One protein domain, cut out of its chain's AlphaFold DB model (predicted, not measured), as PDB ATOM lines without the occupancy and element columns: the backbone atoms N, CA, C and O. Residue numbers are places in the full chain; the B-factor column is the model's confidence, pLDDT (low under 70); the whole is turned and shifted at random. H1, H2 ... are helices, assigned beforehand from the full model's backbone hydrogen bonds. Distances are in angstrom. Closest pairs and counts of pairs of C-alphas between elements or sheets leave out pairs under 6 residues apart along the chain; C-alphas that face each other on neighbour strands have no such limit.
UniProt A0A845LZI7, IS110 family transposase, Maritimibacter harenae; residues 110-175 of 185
ATOM      1  N   GLN A 110      85.383  27.694  30.641       96.94
ATOM      2  CA  GLN A 110      85.722  26.698  29.622       96.94
ATOM      3  C   GLN A 110      84.580  25.697  29.391       96.94
ATOM      4  O   GLN A 110      84.355  25.270  28.253       96.94
ATOM      5  N   LEU A 111      83.868  25.301  30.451       96.12
ATOM      6  CA  LEU A 111      82.701  24.424  30.343       96.12
ATOM      7  C   LEU A 111      81.516  25.139  29.698       96.12
ATOM      8  O   LEU A 111      80.868  24.547  28.834       96.12
ATOM      9  N   ASP A 112      81.281  26.399  30.049       96.25
ATOM     10  CA  ASP A 112      80.225  27.223  29.466       96.25
ATOM     11  C   ASP A 112      80.452  27.428  27.971       96.25
ATOM     12  O   ASP A 112      79.554  27.200  27.152       96.25
ATOM     13  N   LEU A 113      81.686  27.750  27.578       97.75
ATOM     14  CA  LEU A 113      82.055  27.863  26.173       97.75
ATOM     15  C   LEU A 113      81.835  26.533  25.436       97.75
ATOM     16  O   LEU A 113      81.232  26.506  24.359       97.75
ATOM     17  N   GLN A 114      82.252  25.407  26.026       95.62
ATOM     18  CA  GLN A 114      82.006  24.081  25.455       95.62
ATOM     19  C   GLN A 114      80.502  23.779  25.313       95.62
ATOM     20  O   GLN A 114      80.086  23.199  24.304       95.62
ATOM     21  N   ALA A 115      79.683  24.165  26.292       95.88
ATOM     22  CA  ALA A 115      78.236  23.991  26.254       95.88
ATOM     23  C   ALA A 115      77.602  24.808  25.118       95.88
ATOM     24  O   ALA A 115      76.798  24.268  24.356       95.88
ATOM     25  N   LEU A 116      78.024  26.063  24.934       97.81
ATOM     26  CA  LEU A 116      77.573  26.923  23.837       97.81
ATOM     27  C   LEU A 116      77.928  26.343  22.463       97.81
ATOM     28  O   LEU A 116      77.074  26.298  21.573       97.81
ATOM     29  N   HIS A 117      79.159  25.851  22.287       97.88
ATOM     30  CA  HIS A 117      79.571  25.202  21.040       97.88
ATOM     31  C   HIS A 117      78.710  23.975  20.727       97.88
ATOM     32  O   HIS A 117      78.171  23.874  19.623       97.88
ATOM     33  N   ARG A 118      78.487  23.096  21.712       96.75
ATOM     34  CA  ARG A 118      77.640  21.903  21.549       96.75
ATOM     35  C   ARG A 118      76.184  22.255  21.246       96.75
ATOM     36  O   ARG A 118      75.570  21.632  20.380       96.75
ATOM     37  N   ALA A 119      75.627  23.259  21.925       97.75
ATOM     38  CA  ALA A 119      74.271  23.734  21.663       97.75
ATOM     39  C   ALA A 119      74.141  24.261  20.226       97.75
ATOM     40  O   ALA A 119      73.213  23.891  19.504       97.75
ATOM     41  N   ARG A 120      75.109  25.067  19.771       97.94
ATOM     42  CA  ARG A 120      75.155  25.580  18.399       97.94
ATOM     43  C   ARG A 120      75.262  24.456  17.372       97.94
ATOM     44  O   ARG A 120      74.507  24.465  16.404       97.94
ATOM     45  N   GLU A 121      76.179  23.511  17.560       98.06
ATOM     46  CA  GLU A 121      76.350  22.355  16.670       98.06
ATOM     47  C   GLU A 121      75.052  21.558  16.539       98.06
ATOM     48  O   GLU A 121      74.609  21.278  15.422       98.06
ATOM     49  N   ARG A 122      74.387  21.278  17.669       97.81
ATOM     50  CA  ARG A 122      73.096  20.590  17.680       97.81
ATOM     51  C   ARG A 122      72.034  21.366  16.906       97.81
ATOM     52  O   ARG A 122      71.406  20.792  16.025       97.81
ATOM     53  N   LEU A 123      71.880  22.667  17.154       97.25
ATOM     54  CA  LEU A 123      70.912  23.506  16.437       97.25
ATOM     55  C   LEU A 123      71.199  23.581  14.930       97.25
ATOM     56  O   LEU A 123      70.275  23.602  14.116       97.25
ATOM     57  N   VAL A 124      72.472  23.620  14.529       96.56
ATOM     58  CA  VAL A 124      72.870  23.621  13.112       96.56
ATOM     59  C   VAL A 124      72.537  22.285  12.446       96.56
ATOM     60  O   VAL A 124      72.001  22.283  11.331       96.56
ATOM     61  N   SER A 125      72.825  21.175  13.125       97.00
ATOM     62  CA  SER A 125      72.501  19.826  12.658       97.00
ATOM     63  C   SER A 125      70.986  19.622  12.559       97.00
ATOM     64  O   SER A 125      70.480  19.291  11.487       97.00
ATOM     65  N   ASP A 126      70.241  19.944  13.621       96.69
ATOM     66  CA  ASP A 126      68.784  19.808  13.673       96.69
ATOM     67  C   ASP A 126      68.094  20.672  12.618       96.69
ATOM     68  O   ASP A 126      67.223  20.184  11.903       96.69
ATOM     69  N   ARG A 127      68.534  21.921  12.421       94.38
ATOM     70  CA  ARG A 127      68.025  22.761  11.330       94.38
ATOM     71  C   ARG A 127      68.223  22.101   9.967       94.38
ATOM     72  O   ARG A 127      67.323  22.134   9.135       94.38
ATOM     73  N   THR A 128      69.399  21.532   9.716       94.50
ATOM     74  CA  THR A 128      69.699  20.880   8.432       94.50
ATOM     75  C   THR A 128      68.838  19.631   8.241       94.50
ATOM     76  O   THR A 128      68.272  19.439   7.165       94.50
ATOM     77  N   ARG A 129      68.662  18.831   9.301       95.88
ATOM     78  CA  ARG A 129      67.781  17.660   9.317       95.88
ATOM     79  C   ARG A 129      66.325  18.037   9.044       95.88
ATOM     80  O   ARG A 129      65.707  17.416   8.189       95.88
ATOM     81  N   LEU A 130      65.807  19.077   9.699       94.81
ATOM     82  CA  LEU A 130      64.441  19.573   9.496       94.81
ATOM     83  C   LEU A 130      64.222  20.103   8.077       94.81
ATOM     84  O   LEU A 130      63.209  19.794   7.460       94.81
ATOM     85  N   ILE A 131      65.185  20.849   7.527       93.44
ATOM     86  CA  ILE A 131      65.125  21.310   6.135       93.44
ATOM     87  C   ILE A 131      65.075  20.112   5.174       93.44
ATOM     88  O   ILE A 131      64.260  20.090   4.255       93.44
ATOM     89  N   ASN A 132      65.933  19.109   5.369       93.31
ATOM     90  CA  ASN A 132      65.961  17.928   4.502       93.31
ATOM     91  C   ASN A 132      64.685  17.087   4.632       93.31
ATOM     92  O   ASN A 132      64.164  16.617   3.624       93.31
ATOM     93  N   GLN A 133      64.147  16.956   5.843       93.44
ATOM     94  CA  GLN A 133      62.864  16.303   6.084       93.44
ATOM     95  C   GLN A 133      61.716  17.046   5.384       93.44
ATOM     96  O   GLN A 133      60.933  16.430   4.669       93.44
ATOM     97  N   GLY A 134      61.665  18.375   5.518       90.94
ATOM     98  CA  GLY A 134      60.677  19.210   4.837       90.94
ATOM     99  C   GLY A 134      60.759  19.100   3.314       90.94
ATOM    100  O   GLY A 134      59.729  19.003   2.654       90.94
ATOM    101  N   ARG A 135      61.970  19.030   2.741       90.62
ATOM    102  CA  ARG A 135      62.145  18.749   1.305       90.62
ATOM    103  C   ARG A 135      61.564  17.396   0.903       90.62
ATOM    104  O   ARG A 135      60.924  17.321  -0.138       90.62
ATOM    105  N   GLY A 136      61.778  16.357   1.712       91.25
ATOM    106  CA  GLY A 136      61.188  15.038   1.482       91.25
ATOM    107  C   GLY A 136      59.661  15.107   1.416       91.25
ATOM    108  O   GLY A 136      59.071  14.662   0.441       91.25
ATOM    109  N   PHE A 137      59.027  15.772   2.386       90.19
ATOM    110  CA  PHE A 137      57.569  15.935   2.405       90.19
ATOM    111  C   PHE A 137      57.016  16.712   1.206       90.19
ATOM    112  O   PHE A 137      55.953  16.378   0.693       90.19
ATOM    113  N   LEU A 138      57.721  17.748   0.749       87.44
ATOM    114  CA  LEU A 138      57.317  18.504  -0.438       87.44
ATOM    115  C   LEU A 138      57.458  17.671  -1.715       87.44
ATOM    116  O   LEU A 138      56.598  17.750  -2.592       87.44
ATOM    117  N   MET A 139      58.490  16.829  -1.793       88.75
ATOM    118  CA  MET A 139      58.717  15.942  -2.931       88.75
ATOM    119  C   MET A 139      57.590  14.916  -3.102       88.75
ATOM    120  O   MET A 139      57.179  14.681  -4.236       88.75
ATOM    121  N   GLU A 140      57.034  14.386  -2.006       87.75
ATOM    122  CA  GLU A 140      55.843  13.512  -2.030       87.75
ATOM    123  C   GLU A 140      54.613  14.203  -2.643       87.75
ATOM    124  O   GLU A 140      53.729  13.550  -3.190       87.75
ATOM    125  N   ARG A 141      54.560  15.540  -2.598       82.06
ATOM    126  CA  ARG A 141      53.506  16.352  -3.232       82.06
ATOM    127  C   ARG A 141      53.915  16.905  -4.601       82.06
ATOM    128  O   ARG A 141      53.284  17.824  -5.106       82.06
ATOM    129  N   GLY A 142      54.998  16.396  -5.191       85.88
ATOM    130  CA  GLY A 142      55.513  16.841  -6.490       85.88
ATOM    131  C   GLY A 142      56.246  18.190  -6.469       85.88
ATOM    132  O   GLY A 142      56.691  18.661  -7.516       85.88
ATOM    133  N   ILE A 143      56.428  18.808  -5.299       86.31
ATOM    134  CA  ILE A 143      57.084  20.111  -5.152       86.31
ATOM    135  C   ILE A 143      58.587  19.894  -4.942       86.31
ATOM    136  O   ILE A 143      59.037  19.412  -3.901       86.31
ATOM    137  N   ARG A 144      59.398  20.280  -5.934       88.31
ATOM    138  CA  ARG A 144      60.864  20.233  -5.839       88.31
ATOM    139  C   ARG A 144      61.408  21.557  -5.309       88.31
ATOM    140  O   ARG A 144      61.186  22.596  -5.918       88.31
ATOM    141  N   VAL A 145      62.165  21.495  -4.213       88.88
ATOM    142  CA  VAL A 145      62.829  22.654  -3.594       88.88
ATOM    143  C   VAL A 145      64.342  22.533  -3.729       88.88
ATOM    144  O   VAL A 145      64.914  21.469  -3.473       88.88
ATOM    145  N   GLY A 146      65.002  23.631  -4.092       87.19
ATOM    146  CA  GLY A 146      66.446  23.686  -4.299       87.19
ATOM    147  C   GLY A 146      67.267  23.366  -3.043       87.19
ATOM    148  O   GLY A 146      66.813  23.482  -1.896       87.19
ATOM    149  N   THR A 147      68.516  22.950  -3.252       86.38
ATOM    150  CA  THR A 147      69.469  22.637  -2.179       86.38
ATOM    151  C   THR A 147      70.018  23.909  -1.524       86.38
ATOM    152  O   THR A 147      70.089  24.975  -2.125       86.38
ATOM    153  N   GLY A 148      70.403  23.809  -0.248       86.75
ATOM    154  CA  GLY A 148      70.981  24.921   0.515       86.75
ATOM    155  C   GLY A 148      70.075  25.482   1.614       86.75
ATOM    156  O   GLY A 148      68.847  25.461   1.534       86.75
ATOM    157  N   ARG A 149      70.701  25.980   2.686       87.50
ATOM    158  CA  ARG A 149      70.008  26.461   3.896       87.50
ATOM    159  C   ARG A 149      69.040  27.609   3.608       87.50
ATOM    160  O   ARG A 149      67.946  27.628   4.153       87.50
ATOM    161  N   HIS A 150      69.473  28.584   2.813       90.69
ATOM    162  CA  HIS A 150      68.715  29.816   2.571       90.69
ATOM    163  C   HIS A 150      67.679  29.672   1.456       90.69
ATOM    164  O   HIS A 150      66.779  30.499   1.361       90.69
ATOM    165  N   VAL A 151      67.806  28.636   0.627       90.50
ATOM    166  CA  VAL A 151      66.900  28.379  -0.495       90.50
ATOM    167  C   VAL A 151      65.564  27.855   0.018       90.50
ATOM    168  O   VAL A 151      64.525  28.376  -0.363       90.50
ATOM    169  N   PHE A 152      65.593  26.915   0.968       89.19
ATOM    170  CA  PHE A 152      64.381  26.272   1.477       89.19
ATOM    171  C   PHE A 152      63.346  27.260   2.057       89.19
ATOM    172  O   PHE A 152      62.214  27.245   1.582       89.19
ATOM    173  N   PRO A 153      63.688  28.179   2.989       85.75
ATOM    174  CA  PRO A 153      62.720  29.161   3.480       85.75
ATOM    175  C   PRO A 153      62.239  30.126   2.392       85.75
ATOM    176  O   PRO A 153      61.062  30.452   2.352       85.75
ATOM    177  N   LYS A 154      63.132  30.568   1.493       87.31
ATOM    178  CA  LYS A 154      62.776  31.499   0.412       87.31
ATOM    179  C   LYS A 154      61.759  30.890  -0.549       87.31
ATOM    180  O   LYS A 154      60.785  31.550  -0.895       87.31
ATOM    181  N   GLU A 155      61.983  29.649  -0.970       85.50
ATOM    182  CA  GLU A 155      61.069  28.965  -1.883       85.50
ATOM    183  C   GLU A 155      59.747  28.614  -1.203       85.50
ATOM    184  O   GLU A 155      58.708  28.787  -1.827       85.50
ATOM    185  N   LEU A 156      59.761  28.247   0.084       83.31
ATOM    186  CA  LEU A 156      58.533  28.081   0.868       83.31
ATOM    187  C   LEU A 156      57.705  29.368   0.933       83.31
ATOM    188  O   LEU A 156      56.509  29.333   0.656       83.31
ATOM    189  N   THR A 157      58.322  30.506   1.276       81.94
ATOM    190  CA  THR A 157      57.620  31.798   1.317       81.94
ATOM    191  C   THR A 157      57.060  32.165  -0.055       81.94
ATOM    192  O   THR A 157      55.925  32.624  -0.139       81.94
ATOM    193  N   ARG A 158      57.824  31.923  -1.130       78.69
ATOM    194  CA  ARG A 158      57.369  32.160  -2.505       78.69
ATOM    195  C   ARG A 158      56.161  31.285  -2.856       78.69
ATOM    196  O   ARG A 158      55.131  31.821  -3.240       78.69
ATOM    197  N   SER A 159      56.252  29.970  -2.660       74.06
ATOM    198  CA  SER A 159      55.164  29.035  -2.978       74.06
ATOM    199  C   SER A 159      53.901  29.281  -2.146       74.06
ATOM    200  O   SER A 159      52.794  29.103  -2.648       74.06
ATOM    201  N   ALA A 160      54.048  29.729  -0.894       71.62
ATOM    202  CA  ALA A 160      52.922  30.134  -0.056       71.62
ATOM    203  C   ALA A 160      52.259  31.438  -0.541       71.62
ATOM    204  O   ALA A 160      51.038  31.558  -0.471       71.62
ATOM    205  N   ALA A 161      53.041  32.402  -1.041       69.88
ATOM    206  CA  ALA A 161      52.534  33.667  -1.580       69.88
ATOM    207  C   ALA A 161      51.876  33.510  -2.963       69.88
ATOM    208  O   ALA A 161      50.907  34.201  -3.265       69.88
ATOM    209  N   GLU A 162      52.374  32.584  -3.783       63.41
ATOM    210  CA  GLU A 162      51.854  32.283  -5.125       63.41
ATOM    211  C   GLU A 162      50.570  31.435  -5.098       63.41
ATOM    212  O   GLU A 162      50.015  31.125  -6.149       63.41
ATOM    213  N   GLY A 163      50.067  31.078  -3.909       58.31
ATOM    214  CA  GLY A 163      48.828  30.320  -3.764       58.31
ATOM    215  C   GLY A 163      48.926  28.928  -4.378       58.31
ATOM    216  O   GLY A 163      47.969  28.479  -5.007       58.31
ATOM    217  N   ALA A 164      50.076  28.256  -4.226       53.78
ATOM    218  CA  ALA A 164      50.240  26.879  -4.675       53.78
ATOM    219  C   ALA A 164      49.179  25.993  -4.001       53.78
ATOM    220  O   ALA A 164      49.259  25.666  -2.814       53.78
ATOM    221  N   ALA A 165      48.157  25.675  -4.793       52.09
ATOM    222  CA  ALA A 165      47.087  24.752  -4.488       52.09
ATOM    223  C   ALA A 165      47.652  23.414  -3.973       52.09
ATOM    224  O   ALA A 165      48.730  22.982  -4.379       52.09
ATOM    225  N   ASP A 166      46.893  22.765  -3.088       50.25
ATOM    226  CA  ASP A 166      47.080  21.392  -2.590       50.25
ATOM    227  C   ASP A 166      48.068  21.094  -1.450       50.25
ATOM    228  O   ASP A 166      48.255  19.927  -1.080       50.25
ATOM    229  N   LEU A 167      48.591  22.103  -0.751       52.34
ATOM    230  CA  LEU A 167      48.942  21.899   0.659       52.34
ATOM    231  C   LEU A 167      47.650  22.060   1.469       52.34
ATOM    232  O   LEU A 167      47.136  23.169   1.601       52.34
ATOM    233  N   SER A 168      47.101  20.955   1.991       49.75
ATOM    234  CA  SER A 168      46.021  21.025   2.987       49.75
ATOM    235  C   SER A 168      46.443  21.984   4.109       49.75
ATOM    236  O   SER A 168      47.628  22.190   4.330       49.75
ATOM    237  N   CYS A 169      45.511  22.624   4.810       46.44
ATOM    238  CA  CYS A 169      45.794  23.756   5.711       46.44
ATOM    239  C   CYS A 169      46.773  23.457   6.887       46.44
ATOM    240  O   CYS A 169      47.168  24.367   7.617       46.44
ATOM    241  N   GLU A 170      47.193  22.204   7.071       49.22
ATOM    242  CA  GLU A 170      47.949  21.711   8.228       49.22
ATOM    243  C   GLU A 170      49.480  21.937   8.175       49.22
ATOM    244  O   GLU A 170      50.029  22.419   9.170       49.22
ATOM    245  N   PRO A 171      50.227  21.704   7.071       48.66
ATOM    246  CA  PRO A 171      51.675  21.930   7.047       48.66
ATOM    247  C   PRO A 171      52.040  23.421   7.060       48.66
ATOM    248  O   PRO A 171      53.101  23.785   7.560       48.66
ATOM    249  N   ALA A 172      51.159  24.299   6.563       41.16
ATOM    250  CA  ALA A 172      51.359  25.751   6.584       41.16
ATOM    251  C   ALA A 172      51.323  26.341   8.011       41.16
ATOM    252  O   ALA A 172      51.994  27.338   8.282       41.16
ATOM    253  N   CYS A 173      50.600  25.703   8.942       44.69
ATOM    254  CA  CYS A 173      50.596  26.088  10.358       44.69
ATOM    255  C   CYS A 173      51.896  25.690  11.079       44.69
ATOM    256  O   CYS A 173      52.370  26.438  11.932       44.69
ATOM    257  N   MET A 174      52.533  24.573  10.696       45.31
ATOM    258  CA  MET A 174      53.787  24.105  11.316       45.31
ATOM    259  C   MET A 174      54.978  25.061  11.125       45.31
ATOM    260  O   MET A 174      55.926  25.015  11.906       45.31
ATOM    261  N   PHE A 175      54.934  25.940  10.119       48.34
ATOM    262  CA  PHE A 175      56.017  26.878   9.799       48.34
ATOM    263  C   PHE A 175      55.687  28.348  10.111       48.34
ATOM    264  O   PHE A 175      56.410  29.241   9.673       48.34
TER     265      PHE A 175
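This is residues 110 to 175 of the 185 residues of the protein "IS110 family transposase" of Maritimibacter harenae (UniProt A0A845LZI7). One long helix, H1, makes the length of the domain; its first part, residues 110 to 126, sticks out free as an arm, and near its other end the rest of the printed part folds back into a small head. In that head a loop leads to the shorter helix H2, set steeply to H1, and a second loop leads to the very short helix H3. The printed part has 66 residues with three named helices, in the order H1, H2, H3, and no named strand; the class is all helix. The whole is loose, with a radius of gyration of the C-alphas of 15.3 A, and spans 52 by 22 by 19 A.

Begin with H1, residues 110 to 140, and look at its residues 110 to 126, which stand free: no C-alpha 8 or more residues away along the chain comes within 10 A of theirs. Go on to Ile 131, where H1 is near H2, residues 151 to 161. The two helices are close but not clearly touching, with 2 pairs of C-alphas within 8 A; their closest C-alphas are those of Ile 131 and Phe 152, 6.8 A apart. Their lines stand at a steep tilt of 49 degrees, and they run the same way. Further along is H3, residues 169 to 174, which touches no helix. H3 and H1 are apart; H3 and H2 are only just apart, with their closest C-alphas at 8.1 A. In the backbones of H1 and H2 you will find every O i to N i+4 pair within hydrogen-bond range. In H3, 0 of 2 such pairs are within range, beside 2 of 3 O i to N i+3 pairs.

Find C-alpha 110 at (85.722, 26.698, 29.622); from there H1 runs 45.5 A to C-alpha 140 at (55.843, 13.512, -2.030). After a short link of 10 residues, H2 begins at C-alpha 151 and runs 15.3 A to C-alpha 161. A short link of 7 residues follows, and H3 then covers 9.8 A from C-alpha 169 to C-alpha 174 at (53.787, 24.105, 11.316).

Look for the largest distance between Gln 110 and Ala 165, whose C-alphas are the two farthest apart, at 51.6 A. Without residues 110 to 126, the body has 49 residues and spans 25 by 20 by 17 A, with a radius of gyration of 10.2 A. The printed part has no cut, and neither of its two links is long. In the B-factor column the mean pLDDT of the printed part is 81.9; look at residues 161 to 175 for the model's low confidence, under 70, with a mean of 46 in H3.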